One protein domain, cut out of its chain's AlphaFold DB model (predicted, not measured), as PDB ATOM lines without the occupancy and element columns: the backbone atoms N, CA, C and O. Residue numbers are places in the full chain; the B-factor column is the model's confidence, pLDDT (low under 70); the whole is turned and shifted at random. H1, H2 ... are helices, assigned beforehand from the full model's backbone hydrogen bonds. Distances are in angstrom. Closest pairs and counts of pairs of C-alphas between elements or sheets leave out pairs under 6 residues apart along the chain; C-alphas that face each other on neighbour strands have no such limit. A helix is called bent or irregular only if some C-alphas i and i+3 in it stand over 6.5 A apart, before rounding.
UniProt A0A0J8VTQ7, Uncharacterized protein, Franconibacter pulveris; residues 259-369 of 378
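Overview. This is residues 259 to 369 of the 378 residues of an uncharacterized protein of Franconibacter pulveris (UniProt A0A0J8VTQ7). An open, stretched-out helical model is built on one long, bent helix, H3: before its long arm H3a, H2 lies near the arm's start and H1 slants across to touch residues 296 to 304 of it, and at the other end of H3a the short arm H3b turns steeply away and leads to H4, well apart from H1 and H2. After H4 a tail with no named element, residues 349 to 369, loops out and folds back toward H4. The printed part has 111 residues with four named helices, in the order H1, H2, H3, H4, and no named strand, and its class is all helix. It is extended, with a radius of gyration of the C-alphas of 21.5 A and spans of 68 by 34 by 24 A.

Arrangement. H3, residues 285 to 325, was assigned as one helix by its hydrogen bonds but is bent, with C-alphas 310 and 313 8.0 A apart. Its arms, H3a of residues 285 to 310 and H3b of residues 313 to 325, stand at a steep tilt of 67 degrees, only just short of about perpendicular. H1, residues 259 to 271, touches H3a at residues 296 to 304 alone. Their closest C-alphas, those of Leu 265 and Ser 296, are 6.6 A apart, and they run opposite ways at a steep tilt of 49 degrees. H2, residues 273 to 280, is close to H3a but not clearly touching it, the closest C-alphas being those of Phe 279 and Phe 285 at 6.4 A. H2 and H3a run opposite ways at a shallow tilt of 28 degrees. H1 and H2 meet only through their link. H4, residues 335 to 348, is apart from H1, H2, H3a and H3b. In H1, H3a, H3b and H4 each O i to N i+4 pair is within hydrogen-bond range; in H2 1 of 4 is, beside 3 of 5 O i to N i+3 pairs.

Along the chain. H3a is 37.1 A long, from C-alpha 285 at (84.622, -9.097, 80.230) to C-alpha 310 at (52.642, 9.600, 78.502), and H3b is 18.3 A long. H1 is 18.5 A long and H2 11.2 A; H2 is irregular, but only just, with C-alphas 275 and 278 6.9 A apart. H4 is 20.1 A long and ends with C-alpha 348 at (45.485, -5.842, 111.408).

Size, cuts and confidence. The two C-alphas farthest apart, those of Asn 283 and Glu 358, are 69.2 A apart, and the outline is only just elongated. Residues 305 to 314, which belong to H3, stand free. The printed part has no cut. The links H1 to H2 and H2 to H3 are tight, and H3 to H4 is short. The mean pLDDT of the printed part is 72.1, with residues 259 to 288, 307, 309 to 311 and 352 to 369 under 70.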
ATOM      1  N   ALA A 259      65.251   8.065  91.969       54.97
ATOM      2  CA  ALA A 259      65.539   6.756  92.558       54.97
ATOM      3  C   ALA A 259      64.823   5.598  91.833       54.97
ATOM      4  O   ALA A 259      65.314   4.470  91.849       54.97
ATOM      5  N   PHE A 260      63.708   5.862  91.140       58.66
ATOM      6  CA  PHE A 260      63.056   4.874  90.275       58.66
ATOM      7  C   PHE A 260      63.988   4.412  89.144       58.66
ATOM      8  O   PHE A 260      64.031   3.224  88.844       58.66
ATOM      9  N   TYR A 261      64.798   5.319  88.583       59.62
ATOM     10  CA  TYR A 261      65.817   4.993  87.577       59.62
ATOM     11  C   TYR A 261      66.880   4.041  88.131       59.62
ATOM     12  O   TYR A 261      67.237   3.080  87.457       59.62
ATOM     13  N   VAL A 262      67.327   4.258  89.370       60.56
ATOM     14  CA  VAL A 262      68.306   3.379  90.029       60.56
ATOM     15  C   VAL A 262      67.709   1.986  90.238       60.56
ATOM     16  O   VAL A 262      68.349   0.992  89.921       60.56
ATOM     17  N   ASN A 263      66.453   1.901  90.683       61.50
ATOM     18  CA  ASN A 263      65.773   0.619  90.871       61.50
ATOM     19  C   ASN A 263      65.484  -0.102  89.544       61.50
ATOM     20  O   ASN A 263      65.659  -1.314  89.471       61.50
ATOM     21  N   ALA A 264      65.090   0.616  88.488       64.56
ATOM     22  CA  ALA A 264      64.891   0.046  87.155       64.56
ATOM     23  C   ALA A 264      66.212  -0.468  86.556       64.56
ATOM     24  O   ALA A 264      66.243  -1.573  86.014       64.56
ATOM     25  N   LEU A 265      67.310   0.276  86.739       65.81
ATOM     26  CA  LEU A 265      68.666  -0.166  86.405       65.81
ATOM     27  C   LEU A 265      69.072  -1.420  87.176       65.81
ATOM     28  O   LEU A 265      69.645  -2.323  86.582       65.81
ATOM     29  N   ILE A 266      68.774  -1.495  88.477       66.88
ATOM     30  CA  ILE A 266      69.084  -2.666  89.308       66.88
ATOM     31  C   ILE A 266      68.257  -3.878  88.866       66.88
ATOM     32  O   ILE A 266      68.809  -4.961  88.713       66.88
ATOM     33  N   ILE A 267      66.955  -3.716  88.618       68.81
ATOM     34  CA  ILE A 267      66.068  -4.813  88.198       68.81
ATOM     35  C   ILE A 267      66.465  -5.330  86.812       68.81
ATOM     36  O   ILE A 267      66.620  -6.536  86.636       68.81
ATOM     37  N   PHE A 268      66.693  -4.443  85.842       67.88
ATOM     38  CA  PHE A 268      67.213  -4.822  84.523       67.88
ATOM     39  C   PHE A 268      68.610  -5.449  84.638       67.88
ATOM     40  O   PHE A 268      68.895  -6.473  84.019       67.88
ATOM     41  N   GLY A 269      69.417  -4.876  85.536       66.12
ATOM     42  CA  GLY A 269      70.686  -5.377  86.043       66.12
ATOM     43  C   GLY A 269      70.642  -6.858  86.414       66.12
ATOM     44  O   GLY A 269      71.495  -7.626  85.981       66.12
ATOM     45  N   LEU A 270      69.634  -7.240  87.200       69.94
ATOM     46  CA  LEU A 270      69.407  -8.591  87.713       69.94
ATOM     47  C   LEU A 270      68.840  -9.544  86.651       69.94
ATOM     48  O   LEU A 270      69.264 -10.697  86.581       69.94
ATOM     49  N   PHE A 271      67.917  -9.076  85.806       68.44
ATOM     50  CA  PHE A 271      67.284  -9.894  84.760       68.44
ATOM     51  C   PHE A 271      68.263 -10.383  83.686       68.44
ATOM     52  O   PHE A 271      68.029 -11.424  83.074       68.44
ATOM     53  N   LEU A 272      69.358  -9.656  83.462       64.25
ATOM     54  CA  LEU A 272      70.336  -9.977  82.423       64.25
ATOM     55  C   LEU A 272      71.588 -10.706  82.935       64.25
ATOM     56  O   LEU A 272      72.411 -11.128  82.123       64.25
ATOM     57  N   ILE A 273      71.700 -10.952  84.247       68.12
ATOM     58  CA  ILE A 273      72.770 -11.772  84.848       68.12
ATOM     59  C   ILE A 273      72.916 -13.154  84.177       68.12
ATOM     60  O   ILE A 273      74.055 -13.551  83.917       68.12
ATOM     61  N   PRO A 274      71.835 -13.876  83.809       65.62
ATOM     62  CA  PRO A 274      71.952 -15.166  83.119       65.62
ATOM     63  C   PRO A 274      72.629 -15.074  81.742       65.62
ATOM     64  O   PRO A 274      73.249 -16.036  81.294       65.62
ATOM     65  N   PHE A 275      72.560 -13.912  81.082       64.12
ATOM     66  CA  PHE A 275      73.160 -13.680  79.764       64.12
ATOM     67  C   PHE A 275      74.654 -13.342  79.829       64.12
ATOM     68  O   PHE A 275      75.313 -13.332  78.793       64.12
ATOM     69  N   LEU A 276      75.214 -13.114  81.024       64.50
ATOM     70  CA  LEU A 276      76.646 -12.857  81.213       64.50
ATOM     71  C   LEU A 276      77.492 -14.144  81.188       64.50
ATOM     72  O   LEU A 276      78.692 -14.075  80.933       64.50
ATOM     73  N   TYR A 277      76.884 -15.319  81.401       64.50
ATOM     74  CA  TYR A 277      77.570 -16.619  81.473       64.50
ATOM     75  C   TYR A 277      78.474 -16.949  80.261       64.50
ATOM     76  O   TYR A 277      79.652 -17.237  80.476       64.50
ATOM     77  N   PRO A 278      78.018 -16.848  78.993       62.62
ATOM     78  CA  PRO A 278      78.882 -17.102  77.834       62.62
ATOM     79  C   PRO A 278      80.017 -16.078  77.667       62.62
ATOM     80  O   PRO A 278      81.001 -16.360  76.989       62.62
ATOM     81  N   PHE A 279      79.919 -14.906  78.301       59.19
ATOM     82  CA  PHE A 279      80.916 -13.839  78.201       59.19
ATOM     83  C   PHE A 279      82.013 -13.916  79.263       59.19
ATOM     84  O   PHE A 279      83.081 -13.355  79.045       59.19
ATOM     85  N   PHE A 280      81.808 -14.644  80.367       59.50
ATOM     86  CA  PHE A 280      82.894 -14.983  81.296       59.50
ATOM     87  C   PHE A 280      83.927 -15.931  80.665       59.50
ATOM     88  O   PHE A 280      85.077 -15.956  81.096       59.50
ATOM     89  N   ALA A 281      83.534 -16.692  79.638       61.41
ATOM     90  CA  ALA A 281      84.397 -17.658  78.955       61.41
ATOM     91  C   ALA A 281      85.321 -17.033  77.890       61.41
ATOM     92  O   ALA A 281      86.328 -17.633  77.521       61.41
ATOM     93  N   ALA A 282      85.004 -15.832  77.397       61.41
ATOM     94  CA  ALA A 282      85.832 -15.086  76.455       61.41
ATOM     95  C   ALA A 282      86.470 -13.903  77.197       61.41
ATOM     96  O   ALA A 282      85.768 -13.171  77.881       61.41
ATOM     97  N   ASN A 283      87.780 -13.675  77.058       67.44
ATOM     98  CA  ASN A 283      88.570 -12.645  77.768       67.44
ATOM     99  C   ASN A 283      88.175 -11.165  77.479       67.44
ATOM    100  O   ASN A 283      89.014 -10.270  77.520       67.44
ATOM    101  N   ALA A 284      86.910 -10.877  77.170       67.38
ATOM    102  CA  ALA A 284      86.355  -9.579  76.792       67.38
ATOM    103  C   ALA A 284      85.449  -8.953  77.875       67.38
ATOM    104  O   ALA A 284      84.725  -7.999  77.588       67.38
ATOM    105  N   PHE A 285      85.506  -9.460  79.113       69.25
ATOM    106  CA  PHE A 285      84.622  -9.097  80.230       69.25
ATOM    107  C   PHE A 285      84.420  -7.584  80.428       69.25
ATOM    108  O   PHE A 285      83.293  -7.118  80.563       69.25
ATOM    109  N   PHE A 286      85.493  -6.788  80.416       69.38
ATOM    110  CA  PHE A 286      85.381  -5.342  80.647       69.38
ATOM    111  C   PHE A 286      84.688  -4.604  79.496       69.38
ATOM    112  O   PHE A 286      83.904  -3.690  79.737       69.38
ATOM    113  N   SER A 287      84.937  -5.010  78.248       69.25
ATOM    114  CA  SER A 287      84.317  -4.385  77.073       69.25
ATOM    115  C   SER A 287      82.811  -4.658  77.037       69.25
ATOM    116  O   SER A 287      82.003  -3.750  76.839       69.25
ATOM    117  N   THR A 288      82.416  -5.899  77.326       69.56
ATOM    118  CA  THR A 288      81.006  -6.296  77.374       69.56
ATOM    119  C   THR A 288      80.278  -5.680  78.566       69.56
ATOM    120  O   THR A 288      79.148  -5.226  78.401       69.56
ATOM    121  N   LEU A 289      80.933  -5.555  79.727       72.00
ATOM    122  CA  LEU A 289      80.397  -4.832  80.885       72.00
ATOM    123  C   LEU A 289      80.145  -3.347  80.571       72.00
ATOM    124  O   LEU A 289      79.102  -2.809  80.939       72.00
ATOM    125  N   CYS A 290      81.049  -2.682  79.847       73.81
ATOM    126  CA  CYS A 290      80.856  -1.289  79.436       73.81
ATOM    127  C   CYS A 290      79.673  -1.126  78.467       73.81
ATOM    128  O   CYS A 290      78.837  -0.243  78.661       73.81
ATOM    129  N   ILE A 291      79.557  -1.999  77.457       76.50
ATOM    130  CA  ILE A 291      78.425  -1.994  76.511       76.50
ATOM    131  C   ILE A 291      77.105  -2.283  77.245       76.50
ATOM    132  O   ILE A 291      76.076  -1.672  76.954       76.50
ATOM    133  N   TYR A 292      77.134  -3.166  78.240       72.31
ATOM    134  CA  TYR A 292      75.992  -3.501  79.085       72.31
ATOM    135  C   TYR A 292      75.497  -2.315  79.925       72.31
ATOM    136  O   TYR A 292      74.308  -1.982  79.924       72.31
ATOM    137  N   VAL A 293      76.409  -1.630  80.616       75.44
ATOM    138  CA  VAL A 293      76.065  -0.441  81.409       75.44
ATOM    139  C   VAL A 293      75.544   0.672  80.499       75.44
ATOM    140  O   VAL A 293      74.545   1.311  80.819       75.44
ATOM    141  N   ALA A 294      76.151   0.862  79.324       77.81
ATOM    142  CA  ALA A 294      75.685   1.851  78.359       77.81
ATOM    143  C   ALA A 294      74.271   1.531  77.837       77.81
ATOM    144  O   ALA A 294      73.387   2.384  77.893       77.81
ATOM    145  N   THR A 295      74.022   0.304  77.369       74.25
ATOM    146  CA  THR A 295      72.715  -0.095  76.808       74.25
ATOM    147  C   THR A 295      71.597  -0.060  77.850       74.25
ATOM    148  O   THR A 295      70.530   0.486  77.571       74.25
ATOM    149  N   SER A 296      71.843  -0.550  79.069       72.69
ATOM    150  CA  SER A 296      70.873  -0.473  80.172       72.69
ATOM    151  C   SER A 296      70.530   0.971  80.550       72.69
ATOM    152  O   SER A 296      69.359   1.288  80.781       72.69
ATOM    153  N   LEU A 297      71.514   1.872  80.538       75.88
ATOM    154  CA  LEU A 297      71.309   3.296  80.787       75.88
ATOM    155  C   LEU A 297      70.478   3.952  79.671       75.88
ATOM    156  O   LEU A 297      69.522   4.664  79.977       75.88
ATOM    157  N   PHE A 298      70.763   3.664  78.396       77.56
ATOM    158  CA  PHE A 298      69.976   4.182  77.266       77.56
ATOM    159  C   PHE A 298      68.525   3.691  77.277       77.56
ATOM    160  O   PHE A 298      67.612   4.497  77.091       77.56
ATOM    161  N   VAL A 299      68.291   2.401  77.543       74.81
ATOM    162  CA  VAL A 299      66.932   1.844  77.652       74.81
ATOM    163  C   VAL A 299      66.192   2.466  78.834       74.81
ATOM    164  O   VAL A 299      65.048   2.887  78.676       74.81
ATOM    165  N   SER A 300      66.848   2.612  79.988       70.94
ATOM    166  CA  SER A 300      66.250   3.243  81.174       70.94
ATOM    167  C   SER A 300      65.853   4.699  80.909       70.94
ATOM    168  O   SER A 300      64.757   5.119  81.279       70.94
ATOM    169  N   ILE A 301      66.697   5.463  80.204       76.12
ATOM    170  CA  ILE A 301      66.373   6.825  79.756       76.12
ATOM    171  C   ILE A 301      65.207   6.813  78.758       76.12
ATOM    172  O   ILE A 301      64.326   7.667  78.844       76.12
ATOM    173  N   GLY A 302      65.177   5.858  77.824       73.25
ATOM    174  CA  GLY A 302      64.098   5.705  76.845       73.25
ATOM    175  C   GLY A 302      62.744   5.416  77.499       73.25
ATOM    176  O   GLY A 302      61.762   6.097  77.208       73.25
ATOM    177  N   VAL A 303      62.702   4.468  78.439       73.00
ATOM    178  CA  VAL A 303      61.506   4.148  79.236       73.00
ATOM    179  C   VAL A 303      61.070   5.359  80.059       73.00
ATOM    180  O   VAL A 303      59.890   5.699  80.053       73.00
ATOM    181  N   TYR A 304      62.007   6.065  80.698       72.69
ATOM    182  CA  TYR A 304      61.705   7.285  81.449       72.69
ATOM    183  C   TYR A 304      61.087   8.371  80.566       72.69
ATOM    184  O   TYR A 304      60.039   8.916  80.905       72.69
ATOM    185  N   LYS A 305      61.696   8.660  79.408       73.06
ATOM    186  CA  LYS A 305      61.153   9.634  78.453       73.06
ATOM    187  C   LYS A 305      59.764   9.228  77.976       73.06
ATOM    188  O   LYS A 305      58.907  10.093  77.860       73.06
ATOM    189  N   ARG A 306      59.525   7.933  77.750       72.44
ATOM    190  CA  ARG A 306      58.207   7.421  77.356       72.44
ATOM    191  C   ARG A 306      57.168   7.598  78.463       72.44
ATOM    192  O   ARG A 306      56.072   8.058  78.176       72.44
ATOM    193  N   ILE A 307      57.510   7.286  79.715       69.44
ATOM    194  CA  ILE A 307      56.615   7.488  80.865       69.44
ATOM    195  C   ILE A 307      56.314   8.978  81.051       69.44
ATOM    196  O   ILE A 307      55.160   9.343  81.237       69.44
ATOM    197  N   GLN A 308      57.325   9.845  80.953       70.88
ATOM    198  CA  GLN A 308      57.129  11.292  81.060       70.88
ATOM    199  C   GLN A 308      56.313  11.863  79.897       70.88
ATOM    200  O   GLN A 308      55.491  12.744  80.113       70.88
ATOM    201  N   ALA A 309      56.500  11.355  78.678       67.44
ATOM    202  CA  ALA A 309      55.690  11.752  77.531       67.44
ATOM    203  C   ALA A 309      54.227  11.294  77.662       67.44
ATOM    204  O   ALA A 309      53.337  11.999  77.200       67.44
ATOM    205  N   ALA A 310      53.984  10.144  78.302       66.94
ATOM    206  CA  ALA A 310      52.642   9.600  78.502       66.94
ATOM    207  C   ALA A 310      51.898  10.232  79.695       66.94
ATOM    208  O   ALA A 310      50.720  10.531  79.587       66.94
ATOM    209  N   LYS A 311      52.572  10.446  80.835       69.94
ATOM    210  CA  LYS A 311      51.936  10.866  82.103       69.94
ATOM    211  C   LYS A 311      52.372  12.238  82.622       69.94
ATOM    212  O   LYS A 311      51.975  12.645  83.712       69.94
ATOM    213  N   GLY A 312      53.208  12.967  81.884       71.19
ATOM    214  CA  GLY A 312      53.840  14.199  82.372       71.19
ATOM    215  C   GLY A 312      52.850  15.275  82.829       71.19
ATOM    216  O   GLY A 312      53.075  15.923  83.849       71.19
ATOM    217  N   SER A 313      51.738  15.418  82.114       72.44
ATOM    218  CA  SER A 313      50.618  16.312  82.432       72.44
ATOM    219  C   SER A 313      49.862  15.907  83.701       72.44
ATOM    220  O   SER A 313      49.536  16.765  84.519       72.44
ATOM    221  N   GLN A 314      49.626  14.609  83.900       79.06
ATOM    222  CA  GLN A 314      48.957  14.058  85.082       79.06
ATOM    223  C   GLN A 314      49.813  14.263  86.332       79.06
ATOM    224  O   GLN A 314      49.309  14.682  87.373       79.06
ATOM    225  N   PHE A 315      51.129  14.060  86.214       79.62
ATOM    226  CA  PHE A 315      52.059  14.354  87.300       79.62
ATOM    227  C   PHE A 315      52.111  15.848  87.640       79.62
ATOM    228  O   PHE A 315      52.267  16.198  88.810       79.62
ATOM    229  N   ASP A 316      52.003  16.728  86.639       82.25
ATOM    230  CA  ASP A 316      51.954  18.178  86.858       82.25
ATOM    231  C   ASP A 316      50.665  18.592  87.573       82.25
ATOM    232  O   ASP A 316      50.713  19.324  88.560       82.25
ATOM    233  N   LEU A 317      49.518  18.057  87.137       85.19
ATOM    234  CA  LEU A 317      48.238  18.278  87.803       85.19
ATOM    235  C   LEU A 317      48.271  17.788  89.253       85.19
ATOM    236  O   LEU A 317      47.899  18.535  90.157       85.19
ATOM    237  N   TYR A 318      48.767  16.573  89.496       88.25
ATOM    238  CA  TYR A 318      48.927  16.066  90.855       88.25
ATOM    239  C   TYR A 318      49.815  16.980  91.702       88.25
ATOM    240  O   TYR A 318      49.476  17.275  92.846       88.25
ATOM    241  N   GLY A 319      50.923  17.474  91.140       87.62
ATOM    242  CA  GLY A 319      51.799  18.421  91.824       87.62
ATOM    243  C   GLY A 319      51.067  19.701  92.232       87.62
ATOM    244  O   GLY A 319      51.123  20.104  93.394       87.62
ATOM    245  N   ARG A 320      50.284  20.290  91.319       89.25
ATOM    246  CA  ARG A 320      49.435  21.460  91.611       89.25
ATOM    247  C   ARG A 320      48.421  21.166  92.718       89.25
ATOM    248  O   ARG A 320      48.305  21.959  93.648       89.25
ATOM    249  N   ILE A 321      47.728  20.027  92.653       91.19
ATOM    250  CA  ILE A 321      46.763  19.599  93.679       91.19
ATOM    251  C   ILE A 321      47.451  19.458  95.042       91.19
ATOM    252  O   ILE A 321      46.979  20.015  96.032       91.19
ATOM    253  N   ALA A 322      48.585  18.756  95.088       90.62
ATOM    254  CA  ALA A 322      49.340  18.514  96.310       90.62
ATOM    255  C   ALA A 322      49.842  19.818  96.948       90.62
ATOM    256  O   ALA A 322      49.803  19.960  98.171       90.62
ATOM    257  N   ASN A 323      50.270  20.783  96.129       91.06
ATOM    258  CA  ASN A 323      50.715  22.095  96.591       91.06
ATOM    259  C   ASN A 323      49.552  22.931  97.150       91.06
ATOM    260  O   ASN A 323      49.701  23.552  98.198       91.06
ATOM    261  N   VAL A 324      48.385  22.915  96.494       93.25
ATOM    262  CA  VAL A 324      47.203  23.681  96.931       93.25
ATOM    263  C   VAL A 324      46.567  23.104  98.195       93.25
ATOM    264  O   VAL A 324      46.191  23.857  99.091       93.25
ATOM    265  N   LEU A 325      46.454  21.779  98.290       91.62
ATOM    266  CA  LEU A 325      45.860  21.113  99.453       91.62
ATOM    267  C   LEU A 325      46.848  20.935 100.614       91.62
ATOM    268  O   LEU A 325      46.426  20.651 101.732       91.62
ATOM    269  N   GLY A 326      48.145  21.151 100.376       89.06
ATOM    270  CA  GLY A 326      49.178  21.111 101.408       89.06
ATOM    271  C   GLY A 326      49.552  19.694 101.841       89.06
ATOM    272  O   GLY A 326      49.674  19.427 103.036       89.06
ATOM    273  N   PHE A 327      49.731  18.775 100.888       87.44
ATOM    274  CA  PHE A 327      50.048  17.377 101.196       87.44
ATOM    275  C   PHE A 327      51.373  17.241 101.964       87.44
ATOM    276  O   PHE A 327      52.353  17.931 101.653       87.44
ATOM    277  N   PRO A 328      51.469  16.297 102.920       77.62
ATOM    278  CA  PRO A 328      52.707  16.052 103.646       77.62
ATOM    279  C   PRO A 328      53.774  15.485 102.695       77.62
ATOM    280  O   PRO A 328      53.728  14.323 102.295       77.62
ATOM    281  N   GLY A 329      54.754  16.316 102.325       74.75
ATOM    282  CA  GLY A 329      55.781  15.982 101.326       74.75
ATOM    283  C   GLY A 329      55.499  16.505  99.910       74.75
ATOM    284  O   GLY A 329      56.241  16.153  98.987       74.75
ATOM    285  N   GLY A 330      54.470  17.344  99.740       83.69
ATOM    286  CA  GLY A 330      54.128  18.020  98.487       83.69
ATOM    287  C   GLY A 330      53.897  17.041  97.338       83.69
ATOM    288  O   GLY A 330      53.290  15.984  97.511       83.69
ATOM    289  N   GLU A 331      54.455  17.353  96.170       80.56
ATOM    290  CA  GLU A 331      54.310  16.557  94.942       80.56
ATOM    291  C   GLU A 331      54.850  15.120  95.065       80.56
ATOM    292  O   GLU A 331      54.515  14.259  94.260       80.56
ATOM    293  N   ARG A 332      55.690  14.825  96.066       77.81
ATOM    294  CA  ARG A 332      56.253  13.480  96.275       77.81
ATOM    295  C   ARG A 332      55.369  12.574  97.120       77.81
ATOM    296  O   ARG A 332      55.681  11.389  97.259       77.81
ATOM    297  N   PHE A 333      54.308  13.108  97.719       81.50
ATOM    298  CA  PHE A 333      53.346  12.285  98.434       81.50
ATOM    299  C   PHE A 333      52.681  11.323  97.445       81.50
ATOM    300  O   PHE A 333      52.349  11.723  96.337       81.50
ATOM    301  N   GLN A 334      52.498  10.057  97.819       80.31
ATOM    302  CA  GLN A 334      51.826   9.066  96.975       80.31
ATOM    303  C   GLN A 334      50.570   8.572  97.685       80.31
ATOM    304  O   GLN A 334      50.662   7.843  98.681       80.31
ATOM    305  N   LEU A 335      49.404   8.943  97.151       81.50
ATOM    306  CA  LEU A 335      48.104   8.591  97.729       81.50
ATOM    307  C   LEU A 335      47.896   7.077  97.784       81.50
ATOM    308  O   LEU A 335      47.391   6.544  98.775       81.50
ATOM    309  N   THR A 336      48.354   6.367  96.752       78.75
ATOM    310  CA  THR A 336      48.255   4.907  96.628       78.75
ATOM    311  C   THR A 336      49.006   4.186  97.749       78.75
ATOM    312  O   THR A 336      48.445   3.326  98.436       78.75
ATOM    313  N   VAL A 337      50.265   4.564  97.987       80.62
ATOM    314  CA  VAL A 337      51.118   3.967  99.023       80.62
ATOM    315  C   VAL A 337      50.619   4.326 100.418       80.62
ATOM    316  O   VAL A 337      50.593   3.462 101.300       80.62
ATOM    317  N   HIS A 338      50.213   5.579 100.634       83.75
ATOM    318  CA  HIS A 338      49.687   6.023 101.921       83.75
ATOM    319  C   HIS A 338      48.393   5.281 102.285       83.75
ATOM    320  O   HIS A 338      48.308   4.650 103.344       83.75
ATOM    321  N   SER A 339      47.436   5.239 101.358       83.25
ATOM    322  CA  SER A 339      46.168   4.525 101.528       83.25
ATOM    323  C   SER A 339      46.371   3.039 101.792       83.25
ATOM    324  O   SER A 339      45.745   2.478 102.693       83.25
ATOM    325  N   ALA A 340      47.294   2.391 101.073       80.62
ATOM    326  CA  ALA A 340      47.612   0.982 101.283       80.62
ATOM    327  C   ALA A 340      48.160   0.705 102.696       80.62
ATOM    328  O   ALA A 340      47.826  -0.321 103.294       80.62
ATOM    329  N   LYS A 341      48.964   1.619 103.263       84.94
ATOM    330  CA  LYS A 341      49.462   1.502 104.646       84.94
ATOM    331  C   LYS A 341      48.329   1.605 105.666       84.94
ATOM    332  O   LYS A 341      48.290   0.800 106.597       84.94
ATOM    333  N   ILE A 342      47.403   2.548 105.489       84.44
ATOM    334  CA  ILE A 342      46.233   2.695 106.373       84.44
ATOM    335  C   ILE A 342      45.335   1.461 106.285       84.44
ATOM    336  O   ILE A 342      44.938   0.916 107.315       84.44
ATOM    337  N   LEU A 343      45.065   0.975 105.073       83.00
ATOM    338  CA  LEU A 343      44.267  -0.229 104.854       83.00
ATOM    339  C   LEU A 343      44.867  -1.453 105.543       83.00
ATOM    340  O   LEU A 343      44.143  -2.191 106.211       83.00
ATOM    341  N   LYS A 344      46.187  -1.640 105.435       83.62
ATOM    342  CA  LYS A 344      46.896  -2.724 106.121       83.62
ATOM    343  C   LYS A 344      46.704  -2.642 107.639       83.62
ATOM    344  O   LYS A 344      46.284  -3.624 108.241       83.62
ATOM    345  N   ARG A 345      46.899  -1.460 108.238       85.19
ATOM    346  CA  ARG A 345      46.675  -1.249 109.682       85.19
ATOM    347  C   ARG A 345      45.227  -1.520 110.094       85.19
ATOM    348  O   ARG A 345      44.989  -2.149 111.118       85.19
ATOM    349  N   LYS A 346      44.241  -1.072 109.307       83.06
ATOM    350  CA  LYS A 346      42.820  -1.326 109.603       83.06
ATOM    351  C   LYS A 346      42.477  -2.820 109.574       83.06
ATOM    352  O   LYS A 346      41.689  -3.254 110.411       83.06
ATOM    353  N   ARG A 347      43.083  -3.600 108.667       82.00
ATOM    354  CA  ARG A 347      42.947  -5.070 108.637       82.00
ATOM    355  C   ARG A 347      43.571  -5.729 109.857       82.00
ATOM    356  O   ARG A 347      42.917  -6.551 110.481       82.00
ATOM    357  N   GLU A 348      44.790  -5.333 110.215       86.06
ATOM    358  CA  GLU A 348      45.485  -5.842 111.408       86.06
ATOM    359  C   GLU A 348      44.678  -5.586 112.692       86.06
ATOM    360  O   GLU A 348      44.664  -6.416 113.592       86.06
ATOM    361  N   LEU A 349      43.948  -4.468 112.751       86.12
ATOM    362  CA  LEU A 349      43.084  -4.099 113.876       86.12
ATOM    363  C   LEU A 349      41.674  -4.721 113.828       86.12
ATOM    364  O   LEU A 349      40.849  -4.382 114.674       86.12
ATOM    365  N   GLY A 350      41.352  -5.555 112.832       78.31
ATOM    366  CA  GLY A 350      40.016  -6.147 112.667       78.31
ATOM    367  C   GLY A 350      38.901  -5.141 112.342       78.31
ATOM    368  O   GLY A 350      37.726  -5.484 112.398       78.31
ATOM    369  N   LYS A 351      39.247  -3.894 111.992       75.50
ATOM    370  CA  LYS A 351      38.302  -2.805 111.663       75.50
ATOM    371  C   LYS A 351      38.059  -2.666 110.157       75.50
ATOM    372  O   LYS A 351      37.591  -1.626 109.693       75.50
ATOM    373  N   PHE A 352      38.460  -3.662 109.373       67.62
ATOM    374  CA  PHE A 352      38.267  -3.653 107.931       67.62
ATOM    375  C   PHE A 352      36.845  -4.101 107.602       67.62
ATOM    376  O   PHE A 352      36.472  -5.235 107.884       67.62
ATOM    377  N   VAL A 353      36.069  -3.203 107.001       65.12
ATOM    378  CA  VAL A 353      34.725  -3.495 106.504       65.12
ATOM    379  C   VAL A 353      34.832  -3.708 105.000       65.12
ATOM    380  O   VAL A 353      35.346  -2.847 104.285       65.12
ATOM    381  N   GLN A 354      34.396  -4.872 104.523       63.59
ATOM    382  CA  GLN A 354      34.297  -5.134 103.091       63.59
ATOM    383  C   GLN A 354      33.134  -4.319 102.511       63.59
ATOM    384  O   GLN A 354      32.096  -4.177 103.154       63.59
ATOM    385  N   ARG A 355      33.318  -3.755 101.311       63.97
ATOM    386  CA  ARG A 355      32.303  -2.918 100.653       63.97
ATOM    387  C   ARG A 355      31.040  -3.745 100.413       63.97
ATOM    388  O   ARG A 355      31.093  -4.720  99.669       63.97
ATOM    389  N   ALA A 356      29.936  -3.332 101.028       60.31
ATOM    390  CA  ALA A 356      28.593  -3.768 100.670       60.31
ATOM    391  C   ALA A 356      27.971  -2.731  99.725       60.31
ATOM    392  O   ALA A 356      28.253  -1.537  99.853       60.31
ATOM    393  N   GLU A 357      27.140  -3.181  98.787       54.72
ATOM    394  CA  GLU A 357      26.560  -2.355  97.717       54.72
ATOM    395  C   GLU A 357      25.710  -1.186  98.254       54.72
ATOM    396  O   GLU A 357      25.728  -0.097  97.689       54.72
ATOM    397  N   GLU A 358      25.081  -1.369  99.421       55.75
ATOM    398  CA  GLU A 358      24.236  -0.373 100.103       55.75
ATOM    399  C   GLU A 358      24.984   0.489 101.142       55.75
ATOM    400  O   GLU A 358      24.420   1.408 101.740       55.75
ATOM    401  N   SER A 359      26.264   0.200 101.397       60.81
ATOM    402  CA  SER A 359      27.059   0.908 102.409       60.81
ATOM    403  C   SER A 359      27.814   2.099 101.820       60.81
ATOM    404  O   SER A 359      28.105   2.143 100.625       60.81
ATOM    405  N   VAL A 360      28.172   3.075 102.666       61.38
ATOM    406  CA  VAL A 360      29.056   4.173 102.242       61.38
ATOM    407  C   VAL A 360      30.335   3.549 101.678       61.38
ATOM    408  O   VAL A 360      30.955   2.744 102.383       61.38
ATOM    409  N   PRO A 361      30.741   3.888 100.441       65.19
ATOM    410  CA  PRO A 361      31.956   3.330  99.882       65.19
ATOM    411  C   PRO A 361      33.127   3.688 100.804       65.19
ATOM    412  O   PRO A 361      33.156   4.759 101.404       65.19
ATOM    413  N   THR A 362      34.072   2.764 100.963       61.53
ATOM    414  CA  THR A 362      35.320   2.973 101.711       61.53
ATOM    415  C   THR A 362      36.497   2.857 100.751       61.53
ATOM    416  O   THR A 362      36.406   2.038  99.831       61.53
ATOM    417  N   PRO A 363      37.618   3.571 100.972       67.94
ATOM    418  CA  PRO A 363      38.809   3.411 100.144       67.94
ATOM    419  C   PRO A 363      39.226   1.942 100.065       67.94
ATOM    420  O   PRO A 363      39.237   1.244 101.082       67.94
ATOM    421  N   GLN A 364      39.591   1.477  98.874       62.72
ATOM    422  CA  GLN A 364      40.069   0.116  98.631       62.72
ATOM    423  C   GLN A 364      41.424   0.139  97.931       62.72
ATOM    424  O   GLN A 364      41.876   1.162  97.414       62.72
ATOM    425  N   ARG A 365      42.109  -1.003  97.949       56.41
ATOM    426  CA  ARG A 365      43.354  -1.161  97.203       56.41
ATOM    427  C   ARG A 365      43.019  -1.352  95.722       56.41
ATOM    428  O   ARG A 365      42.062  -2.048  95.419       56.41
ATOM    429  N   ALA A 366      43.863  -0.837  94.825       52.22
ATOM    430  CA  ALA A 366      43.687  -0.957  93.369       52.22
ATOM    431  C   ALA A 366      43.502  -2.404  92.850       52.22
ATOM    432  O   ALA A 366      42.987  -2.609  91.758       52.22
ATOM    433  N   SER A 367      43.930  -3.402  93.630       49.06
ATOM    434  CA  SER A 367      43.797  -4.833  93.338       49.06
ATOM    435  C   SER A 367      42.488  -5.471  93.829       49.06
ATOM    436  O   SER A 367      42.280  -6.653  93.590       49.06
ATOM    437  N   GLU A 368      41.667  -4.750  94.596       46.53
ATOM    438  CA  GLU A 368      40.491  -5.286  95.312       46.53
ATOM    439  C   GLU A 368      39.150  -4.749  94.783       46.53
ATOM    440  O   GLU A 368      38.095  -5.158  95.258       46.53
ATOM    441  N   GLY A 369      39.188  -3.878  93.779       45.97
ATOM    442  CA  GLY A 369      38.048  -3.375  93.015       45.97
ATOM    443  C   GLY A 369      38.384  -3.261  91.518       45.97
ATOM    444  O   GLY A 369      39.419  -3.741  91.047       45.97
TER     445      GLY A 369